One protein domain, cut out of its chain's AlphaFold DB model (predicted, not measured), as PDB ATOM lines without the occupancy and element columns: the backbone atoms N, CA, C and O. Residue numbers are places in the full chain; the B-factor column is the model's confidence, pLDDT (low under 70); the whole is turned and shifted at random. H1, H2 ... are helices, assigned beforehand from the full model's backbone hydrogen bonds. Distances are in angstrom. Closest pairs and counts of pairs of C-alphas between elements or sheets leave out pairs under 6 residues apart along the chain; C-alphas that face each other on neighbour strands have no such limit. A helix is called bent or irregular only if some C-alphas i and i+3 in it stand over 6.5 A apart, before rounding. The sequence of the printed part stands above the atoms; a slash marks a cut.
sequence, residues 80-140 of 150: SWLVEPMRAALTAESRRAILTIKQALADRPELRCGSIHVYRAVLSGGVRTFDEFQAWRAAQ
ATOM      1  N   SER A  80     103.794 131.361 140.481       93.19
ATOM      2  CA  SER A  80     102.870 132.236 141.209       93.19
ATOM      3  C   SER A  80     102.555 133.534 140.456       93.19
ATOM      4  O   SER A  80     101.434 134.042 140.536       93.19
ATOM      5  N   TRP A  81     103.495 134.039 139.652       93.81
ATOM      6  CA  TRP A  81     103.314 135.257 138.862       93.81
ATOM      7  C   TRP A  81     102.299 135.103 137.728       93.81
ATOM      8  O   TRP A  81     101.810 136.109 137.214       93.81
ATOM      9  N   LEU A  82     101.980 133.869 137.330       94.06
ATOM     10  CA  LEU A  82     101.019 133.580 136.269       94.06
ATOM     11  C   LEU A  82      99.587 133.442 136.782       94.06
ATOM     12  O   LEU A  82      98.666 133.581 135.983       94.06
ATOM     13  N   VAL A  83      99.372 133.180 138.075       93.62
ATOM     14  CA  VAL A  83      98.058 132.774 138.602       93.62
ATOM     15  C   VAL A  83      96.974 133.811 138.304       93.62
ATOM     16  O   VAL A  83      95.991 133.501 137.629       93.62
ATOM     17  N   GLU A  84      97.159 135.046 138.771       97.12
ATOM     18  CA  GLU A  84      96.161 136.106 138.594       97.12
ATOM     19  C   GLU A  84      96.061 136.613 137.144       97.12
ATOM     20  O   GLU A  84      94.941 136.684 136.629       97.12
ATOM     21  N   PRO A  85      97.170 136.869 136.415       96.88
ATOM     22  CA  PRO A  85      97.090 137.236 134.999       96.88
ATOM     23  C   PRO A  85      96.374 136.187 134.138       96.88
ATOM     24  O   PRO A  85      95.503 136.523 133.336       96.88
ATOM     25  N   MET A  86      96.666 134.896 134.341       96.56
ATOM     26  CA  MET A  86      95.982 133.818 133.621       96.56
ATOM     27  C   MET A  86      94.492 133.784 133.956       96.56
ATOM     28  O   MET A  86      93.668 133.629 133.055       96.56
ATOM     29  N   ARG A  87      94.123 133.950 135.233       96.25
ATOM     30  CA  ARG A  87      92.716 134.005 135.652       96.25
ATOM     31  C   ARG A  87      91.964 135.134 134.946       96.25
ATOM     32  O   ARG A  87      90.824 134.918 134.544       96.25
ATOM     33  N   ALA A  88      92.595 136.296 134.782       97.44
ATOM     34  CA  ALA A  88      92.003 137.445 134.105       97.44
ATOM     35  C   ALA A  88      91.900 137.265 132.577       97.44
ATOM     36  O   ALA A  88      90.915 137.688 131.978       97.44
ATOM     37  N   ALA A  89      92.893 136.631 131.948       97.44
ATOM     38  CA  ALA A  89      92.974 136.502 130.490       97.44
ATOM     39  C   ALA A  89      92.221 135.288 129.910       97.44
ATOM     40  O   ALA A  89      91.896 135.257 128.718       97.44
ATOM     41  N   LEU A  90      91.966 134.248 130.711       98.00
ATOM     42  CA  LEU A  90      91.329 133.022 130.230       98.00
ATOM     43  C   LEU A  90      89.835 133.215 129.934       98.00
ATOM     44  O   LEU A  90      89.047 133.632 130.777       98.00
ATOM     45  N   THR A  91      89.423 132.769 128.751       98.19
ATOM     46  CA  THR A  91      88.025 132.613 128.346       98.19
ATOM     47  C   THR A  91      87.716 131.130 128.144       98.19
ATOM     48  O   THR A  91      88.616 130.286 128.094       98.19
ATOM     49  N   ALA A  92      86.438 130.773 127.993       98.12
ATOM     50  CA  ALA A  92      86.061 129.395 127.669       98.12
ATOM     51  C   ALA A  92      86.672 128.919 126.334       98.12
ATOM     52  O   ALA A  92      87.029 127.748 126.196       98.12
ATOM     53  N   GLU A  93      86.816 129.827 125.367       98.31
ATOM     54  CA  GLU A  93      87.427 129.553 124.068       98.31
ATOM     55  C   GLU A  93      88.939 129.339 124.192       98.31
ATOM     56  O   GLU A  93      89.440 128.301 123.757       98.31
ATOM     57  N   SER A  94      89.666 130.265 124.835       98.19
ATOM     58  CA  SER A  94      91.121 130.138 124.980       98.19
ATOM     59  C   SER A  94      91.499 128.947 125.856       98.19
ATOM     60  O   SER A  94      92.430 128.211 125.529       98.19
ATOM     61  N   ARG A  95      90.712 128.654 126.901       97.69
ATOM     62  CA  ARG A  95      90.862 127.428 127.695       97.69
ATOM     63  C   ARG A  95      90.703 126.176 126.835       97.69
ATOM     64  O   ARG A  95      91.502 125.252 126.971       97.69
ATOM     65  N   ARG A  96      89.696 126.131 125.955       97.88
ATOM     66  CA  ARG A  96      89.493 124.992 125.047       97.88
ATOM     67  C   ARG A  96      90.680 124.832 124.100       97.88
ATOM     68  O   ARG A  96      91.206 123.729 124.011       97.88
ATOM     69  N   ALA A  97      91.140 125.917 123.476       98.12
ATOM     70  CA  ALA A  97      92.308 125.899 122.593       98.12
ATOM     71  C   ALA A  97      93.571 125.381 123.304       98.12
ATOM     72  O   ALA A  97      94.220 124.462 122.807       98.12
ATOM     73  N   ILE A  98      93.876 125.898 124.504       97.31
ATOM     74  CA  ILE A  98      95.016 125.446 125.319       97.31
ATOM     75  C   ILE A  98      94.934 123.940 125.582       97.31
ATOM     76  O   ILE A  98      95.918 123.229 125.387       97.31
ATOM     77  N   LEU A  99      93.773 123.439 126.016       95.56
ATOM     78  CA  LEU A  99      93.597 122.018 126.328       95.56
ATOM     79  C   LEU A  99      93.695 121.136 125.077       95.56
ATOM     80  O   LEU A  99      94.323 120.081 125.135       95.56
ATOM     81  N   THR A 100      93.139 121.575 123.946       95.50
ATOM     82  CA  THR A 100      93.256 120.871 122.662       95.50
ATOM     83  C   THR A 100      94.716 120.759 122.221       95.50
ATOM     84  O   THR A 100      95.164 119.665 121.877       95.50
ATOM     85  N   ILE A 101      95.480 121.853 122.281       96.25
ATOM     86  CA  ILE A 101      96.902 121.857 121.909       96.25
ATOM     87  C   ILE A 101      97.714 120.986 122.874       96.25
ATOM     88  O   ILE A 101      98.519 120.170 122.431       96.25
ATOM     89  N   LYS A 102      97.471 121.091 124.187       93.25
ATOM     90  CA  LYS A 102      98.144 120.252 125.190       93.25
ATOM     91  C   LYS A 102      97.879 118.766 124.987       93.25
ATOM     92  O   LYS A 102      98.815 117.980 125.084       93.25
ATOM     93  N   GLN A 103      96.640 118.378 124.686       92.12
ATOM     94  CA  GLN A 103      96.320 116.979 124.404       92.12
ATOM     95  C   GLN A 103      97.051 116.500 123.141       92.12
ATOM     96  O   GLN A 103      97.670 115.442 123.167       92.12
ATOM     97  N   ALA A 104      97.078 117.314 122.081       93.50
ATOM     98  CA  ALA A 104      97.812 116.987 120.861       93.50
ATOM     99  C   ALA A 104      99.332 116.839 121.085       93.50
ATOM    100  O   ALA A 104      99.953 115.986 120.449       93.50
ATOM    101  N   LEU A 105      99.925 117.634 121.981       91.94
ATOM    102  CA  LEU A 105     101.330 117.503 122.386       91.94
ATOM    103  C   LEU A 105     101.571 116.262 123.252       91.94
ATOM    104  O   LEU A 105     102.585 115.593 123.086       91.94
ATOM    105  N   ALA A 106     100.645 115.927 124.153       87.94
ATOM    106  CA  ALA A 106     100.745 114.726 124.980       87.94
ATOM    107  C   ALA A 106     100.758 113.441 124.131       87.94
ATOM    108  O   ALA A 106     101.489 112.507 124.452       87.94
ATOM    109  N   ASP A 107     100.011 113.427 123.024       89.69
ATOM    110  CA  ASP A 107      99.977 112.306 122.076       89.69
ATOM    111  C   ASP A 107     101.217 112.254 121.154       89.69
ATOM    112  O   ASP A 107     101.384 111.292 120.406       89.69
ATOM    113  N   ARG A 108     102.086 113.279 121.200       90.38
ATOM    114  CA  ARG A 108     103.281 113.455 120.351       90.38
ATOM    115  C   ARG A 108     104.515 113.817 121.188       90.38
ATOM    116  O   ARG A 108     104.964 114.970 121.173       90.38
ATOM    117  N   PRO A 109     105.074 112.864 121.956       83.19
ATOM    118  CA  PRO A 109     106.165 113.122 122.896       83.19
ATOM    119  C   PRO A 109     107.443 113.675 122.255       83.19
ATOM    120  O   PRO A 109     108.277 114.220 122.969       83.19
ATOM    121  N   GLU A 110     107.617 113.521 120.946       87.69
ATOM    122  CA  GLU A 110     108.709 114.074 120.143       87.69
ATOM    123  C   GLU A 110     108.603 115.593 119.932       87.69
ATOM    124  O   GLU A 110     109.595 116.243 119.619       87.69
ATOM    125  N   LEU A 111     107.421 116.179 120.145       86.38
ATOM    126  CA  LEU A 111     107.151 117.606 119.968       86.38
ATOM    127  C   LEU A 111     107.155 118.379 121.294       86.38
ATOM    128  O   LEU A 111     106.449 119.386 121.399       86.38
ATOM    129  N   ARG A 112     107.923 117.920 122.296       79.50
ATOM    130  CA  ARG A 112     107.956 118.530 123.639       79.50
ATOM    131  C   ARG A 112     108.092 120.047 123.562       79.50
ATOM    132  O   ARG A 112     108.918 120.572 122.829       79.50
ATOM    133  N   CYS A 113     107.270 120.733 124.344       86.94
ATOM    134  CA  CYS A 113     107.289 122.180 124.464       86.94
ATOM    135  C   CYS A 113     106.777 122.556 125.856       86.94
ATOM    136  O   CYS A 113     105.833 121.936 126.358       86.94
ATOM    137  N   GLY A 114     107.396 123.556 126.484       89.31
ATOM    138  CA  GLY A 114     106.940 124.068 127.772       89.31
ATOM    139  C   GLY A 114     105.511 124.608 127.685       89.31
ATOM    140  O   GLY A 114     105.157 125.323 126.744       89.31
ATOM    141  N   SER A 115     104.682 124.308 128.693       92.06
ATOM    142  CA  SER A 115     103.278 124.761 128.733       92.06
ATOM    143  C   SER A 115     103.139 126.282 128.598       92.06
ATOM    144  O   SER A 115     102.158 126.755 128.027       92.06
ATOM    145  N   ILE A 116     104.132 127.040 129.073       94.88
ATOM    146  CA  ILE A 116     104.167 128.501 128.978       94.88
ATOM    147  C   ILE A 116     104.064 129.002 127.531       94.88
ATOM    148  O   ILE A 116     103.364 129.977 127.263       94.88
ATOM    149  N   HIS A 117     104.668 128.297 126.573       96.62
ATOM    150  CA  HIS A 117     104.617 128.669 125.160       96.62
ATOM    151  C   HIS A 117     103.256 128.364 124.537       96.62
ATOM    152  O   HIS A 117     102.795 129.127 123.694       96.62
ATOM    153  N   VAL A 118     102.566 127.312 124.993       96.75
ATOM    154  CA  VAL A 118     101.170 127.055 124.600       96.75
ATOM    155  C   VAL A 118     100.271 128.192 125.083       96.75
ATOM    156  O   VAL A 118      99.459 128.705 124.315       96.75
ATOM    157  N   TYR A 119     100.436 128.626 126.335       97.44
ATOM    158  CA  TYR A 119      99.669 129.749 126.880       97.44
ATOM    159  C   TYR A 119      99.945 131.037 126.103       97.44
ATOM    160  O   TYR A 119      99.004 131.707 125.679       97.44
ATOM    161  N   ARG A 120     101.223 131.337 125.843       97.81
ATOM    162  CA  ARG A 120     101.652 132.509 125.075       97.81
ATOM    163  C   ARG A 120     101.096 132.509 123.655       97.81
ATOM    164  O   ARG A 120     100.569 133.529 123.211       97.81
ATOM    165  N   ALA A 121     101.161 131.376 122.962       98.00
ATOM    166  CA  ALA A 121     100.623 131.230 121.616       98.00
ATOM    167  C   ALA A 121      99.119 131.525 121.570       98.00
ATOM    168  O   ALA A 121      98.653 132.253 120.698       98.00
ATOM    169  N   VAL A 122      98.352 131.002 122.528       98.50
ATOM    170  CA  VAL A 122      96.894 131.166 122.534       98.50
ATOM    171  C   VAL A 122      96.479 132.568 122.983       98.50
ATOM    172  O   VAL A 122      95.638 133.194 122.329       98.50
ATOM    173  N   LEU A 123      97.036 133.053 124.095       98.19
ATOM    174  CA  LEU A 123      96.589 134.287 124.745       98.19
ATOM    175  C   LEU A 123      97.173 135.538 124.087       98.19
ATOM    176  O   LEU A 123      96.439 136.500 123.885       98.19
ATOM    177  N   SER A 124      98.447 135.519 123.689       97.00
ATOM    178  CA  SER A 124      99.074 136.654 122.996       97.00
ATOM    179  C   SER A 124      99.134 136.468 121.480       97.00
ATOM    180  O   SER A 124      99.031 137.441 120.742       97.00
ATOM    181  N   GLY A 125      99.309 135.233 121.003       96.19
ATOM    182  CA  GLY A 125      99.438 134.930 119.572       96.19
ATOM    183  C   GLY A 125      98.120 134.649 118.844       96.19
ATOM    184  O   GLY A 125      98.139 134.466 117.632       96.19
ATOM    185  N   GLY A 126      96.985 134.585 119.550       97.19
ATOM    186  CA  GLY A 126      95.681 134.318 118.933       97.19
ATOM    187  C   GLY A 126      95.496 132.890 118.400       97.19
ATOM    188  O   GLY A 126      94.483 132.618 117.766       97.19
ATOM    189  N   VAL A 127      96.421 131.970 118.686       98.44
ATOM    190  CA  VAL A 127      96.379 130.576 118.220       98.44
ATOM    191  C   VAL A 127      95.177 129.833 118.812       98.44
ATOM    192  O   VAL A 127      94.869 129.974 119.999       98.44
ATOM    193  N   ARG A 128      94.491 129.024 118.003       98.00
ATOM    194  CA  ARG A 128      93.327 128.213 118.398       98.00
ATOM    195  C   ARG A 128      93.454 126.743 118.022       98.00
ATOM    196  O   ARG A 128      92.790 125.912 118.642       98.00
ATOM    197  N   THR A 129      94.302 126.410 117.053       97.75
ATOM    198  CA  THR A 129      94.489 125.035 116.571       97.75
ATOM    199  C   THR A 129      95.919 124.531 116.763       97.75
ATOM    200  O   THR A 129      96.848 125.296 117.022       97.75
ATOM    201  N   PHE A 130      96.105 123.215 116.645       96.69
ATOM    202  CA  PHE A 130      97.433 122.611 116.725       96.69
ATOM    203  C   PHE A 130      98.327 123.004 115.537       96.69
ATOM    204  O   PHE A 130      99.512 123.253 115.731       96.69
ATOM    205  N   ASP A 131      97.775 123.123 114.329       97.06
ATOM    206  CA  ASP A 131      98.550 123.509 113.142       97.06
ATOM    207  C   ASP A 131      99.033 124.961 113.230       97.06
ATOM    208  O   ASP A 131     100.204 125.248 112.975       97.06
ATOM    209  N   GLU A 132      98.173 125.867 113.702       98.06
ATOM    210  CA  GLU A 132      98.563 127.242 114.027       98.06
ATOM    211  C   GLU A 132      99.636 127.283 115.118       98.06
ATOM    212  O   GLU A 132     100.579 128.066 115.022       98.06
ATOM    213  N   PHE A 133      99.533 126.425 116.140       97.50
ATOM    214  CA  PHE A 133     100.554 126.328 117.179       97.50
ATOM    215  C   PHE A 133     101.904 125.883 116.613       97.50
ATOM    216  O   PHE A 133     102.926 126.453 116.985       97.50
ATOM    217  N   GLN A 134     101.930 124.911 115.699       95.88
ATOM    218  CA  GLN A 134     103.174 124.474 115.058       95.88
ATOM    219  C   GLN A 134     103.811 125.599 114.235       95.88
ATOM    220  O   GLN A 134     105.018 125.825 114.347       95.88
ATOM    221  N   ALA A 135     103.004 126.335 113.464       96.44
ATOM    222  CA  ALA A 135     103.473 127.490 112.702       96.44
ATOM    223  C   ALA A 135     103.999 128.605 113.621       96.44
ATOM    224  O   ALA A 135     105.076 129.148 113.382       96.44
ATOM    225  N   TRP A 136     103.276 128.903 114.706       97.00
ATOM    226  CA  TRP A 136     103.698 129.872 115.713       97.00
ATOM    227  C   TRP A 136     105.011 129.440 116.373       97.00
ATOM    228  O   TRP A 136     105.955 130.220 116.411       97.00
ATOM    229  N   ARG A 137     105.119 128.181 116.817       94.44
ATOM    230  CA  ARG A 137     106.313 127.638 117.482       94.44
ATOM    231  C   ARG A 137     107.551 127.732 116.594       94.44
ATOM    232  O   ARG A 137     108.608 128.104 117.080       94.44
ATOM    233  N   ALA A 138     107.422 127.433 115.302       93.56
ATOM    234  CA  ALA A 138     108.538 127.502 114.358       93.56
ATOM    235  C   ALA A 138     109.114 128.922 114.186       93.56
ATOM    236  O   ALA A 138     110.255 129.071 113.758       93.56
ATOM    237  N   ALA A 139     108.335 129.955 114.516       93.94
ATOM    238  CA  ALA A 139     108.726 131.356 114.400       93.94
ATOM    239  C   ALA A 139     109.123 131.998 115.742       93.94
ATOM    240  O   ALA A 139     109.325 133.212 115.791       93.94
ATOM    241  N   GLN A 140     109.171 131.237 116.838       93.38
ATOM    242  CA  GLN A 140     109.386 131.766 118.187       93.38
ATOM    243  C   GLN A 140     110.517 131.028 118.899       93.38
ATOM    244  O   GLN A 140     110.736 129.842 118.679       93.38
TER     245      GLN A 140
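This is residues 80 to 140 of the 150 residues of an uncharacterized protein of Microlunatus parietis (UniProt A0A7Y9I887). Three helices make the core of this small domain: H2 and H3 form a helical hairpin, and H4 is set at near right angles to both, so that the three centres make a triangle. The first helix, H1, lies at one end of the long axis, beside H3 and close to it but not clearly touching it, and the link between H2 and H3, with Glu 110, lies at the other end. The printed part has 61 residues with four named helices, H1, H2, H3 and H4 in order along the chain, and no named strand; the class is all helix. It is compact, with a radius of gyration of the C-alphas of 11.2 A, and its C-alphas span 31 by 21 by 21 A.

H1, residues 80 to 89, touches no helix. It is close to but not clearly touching H3, residues 115 to 123; the closest C-alphas, those of Ala 89 and Leu 123, are 7.1 A apart. These two run the same way at a shallow tilt of 25 degrees. H1 is apart from H2, residues 92 to 106, and from H4, residues 130 to 138. H2 and H3 touch, closest at the C-alphas of Ser 94 and Val 122, 6.4 A apart. This hairpin runs opposite ways at a steep tilt of 37 degrees, only just past shallow. H2 touches H4 with residues 100 to 104 alone, closest at the C-alphas of Ile 101 and Phe 130, 5.3 A apart; the two are about perpendicular, at 74 degrees. H3 and H4 touch, closest at the C-alphas of Ala 121 and Phe 133, 6.6 A apart, and are only just about perpendicular, at 72 degrees. The packing of the helices is mostly crossed, with 0 of the 3 touching pairs at a shallow tilt. In H2, H3 and H4 every O i to N i+4 pair is within hydrogen-bond range; in H1 4 of 6 are.

H1 runs from C-alpha 80 at (102.870, 132.236, 141.209) to C-alpha 89, 15.2 A away, and is irregular: C-alphas 81 and 84 are 7.2 A apart. H2, the longest helix with 15 residues, begins at C-alpha 92 at (86.061, 129.395, 127.669) and measures 20.9 A. H3 measures 12.3 A. H4 measures 12.4 A and ends at C-alpha 138 at (108.538, 127.502, 114.358).

The two C-alphas farthest apart, those of Ala 88 and Glu 110, are 31.9 A apart. The link from H1 to H2 is tight, with 2 residues; those from H2 to H3, with 8, and from H3 to H4, with 6, are short. The printed part has no cut. Its mean pLDDT is 94.9, and no printed residue is under 70.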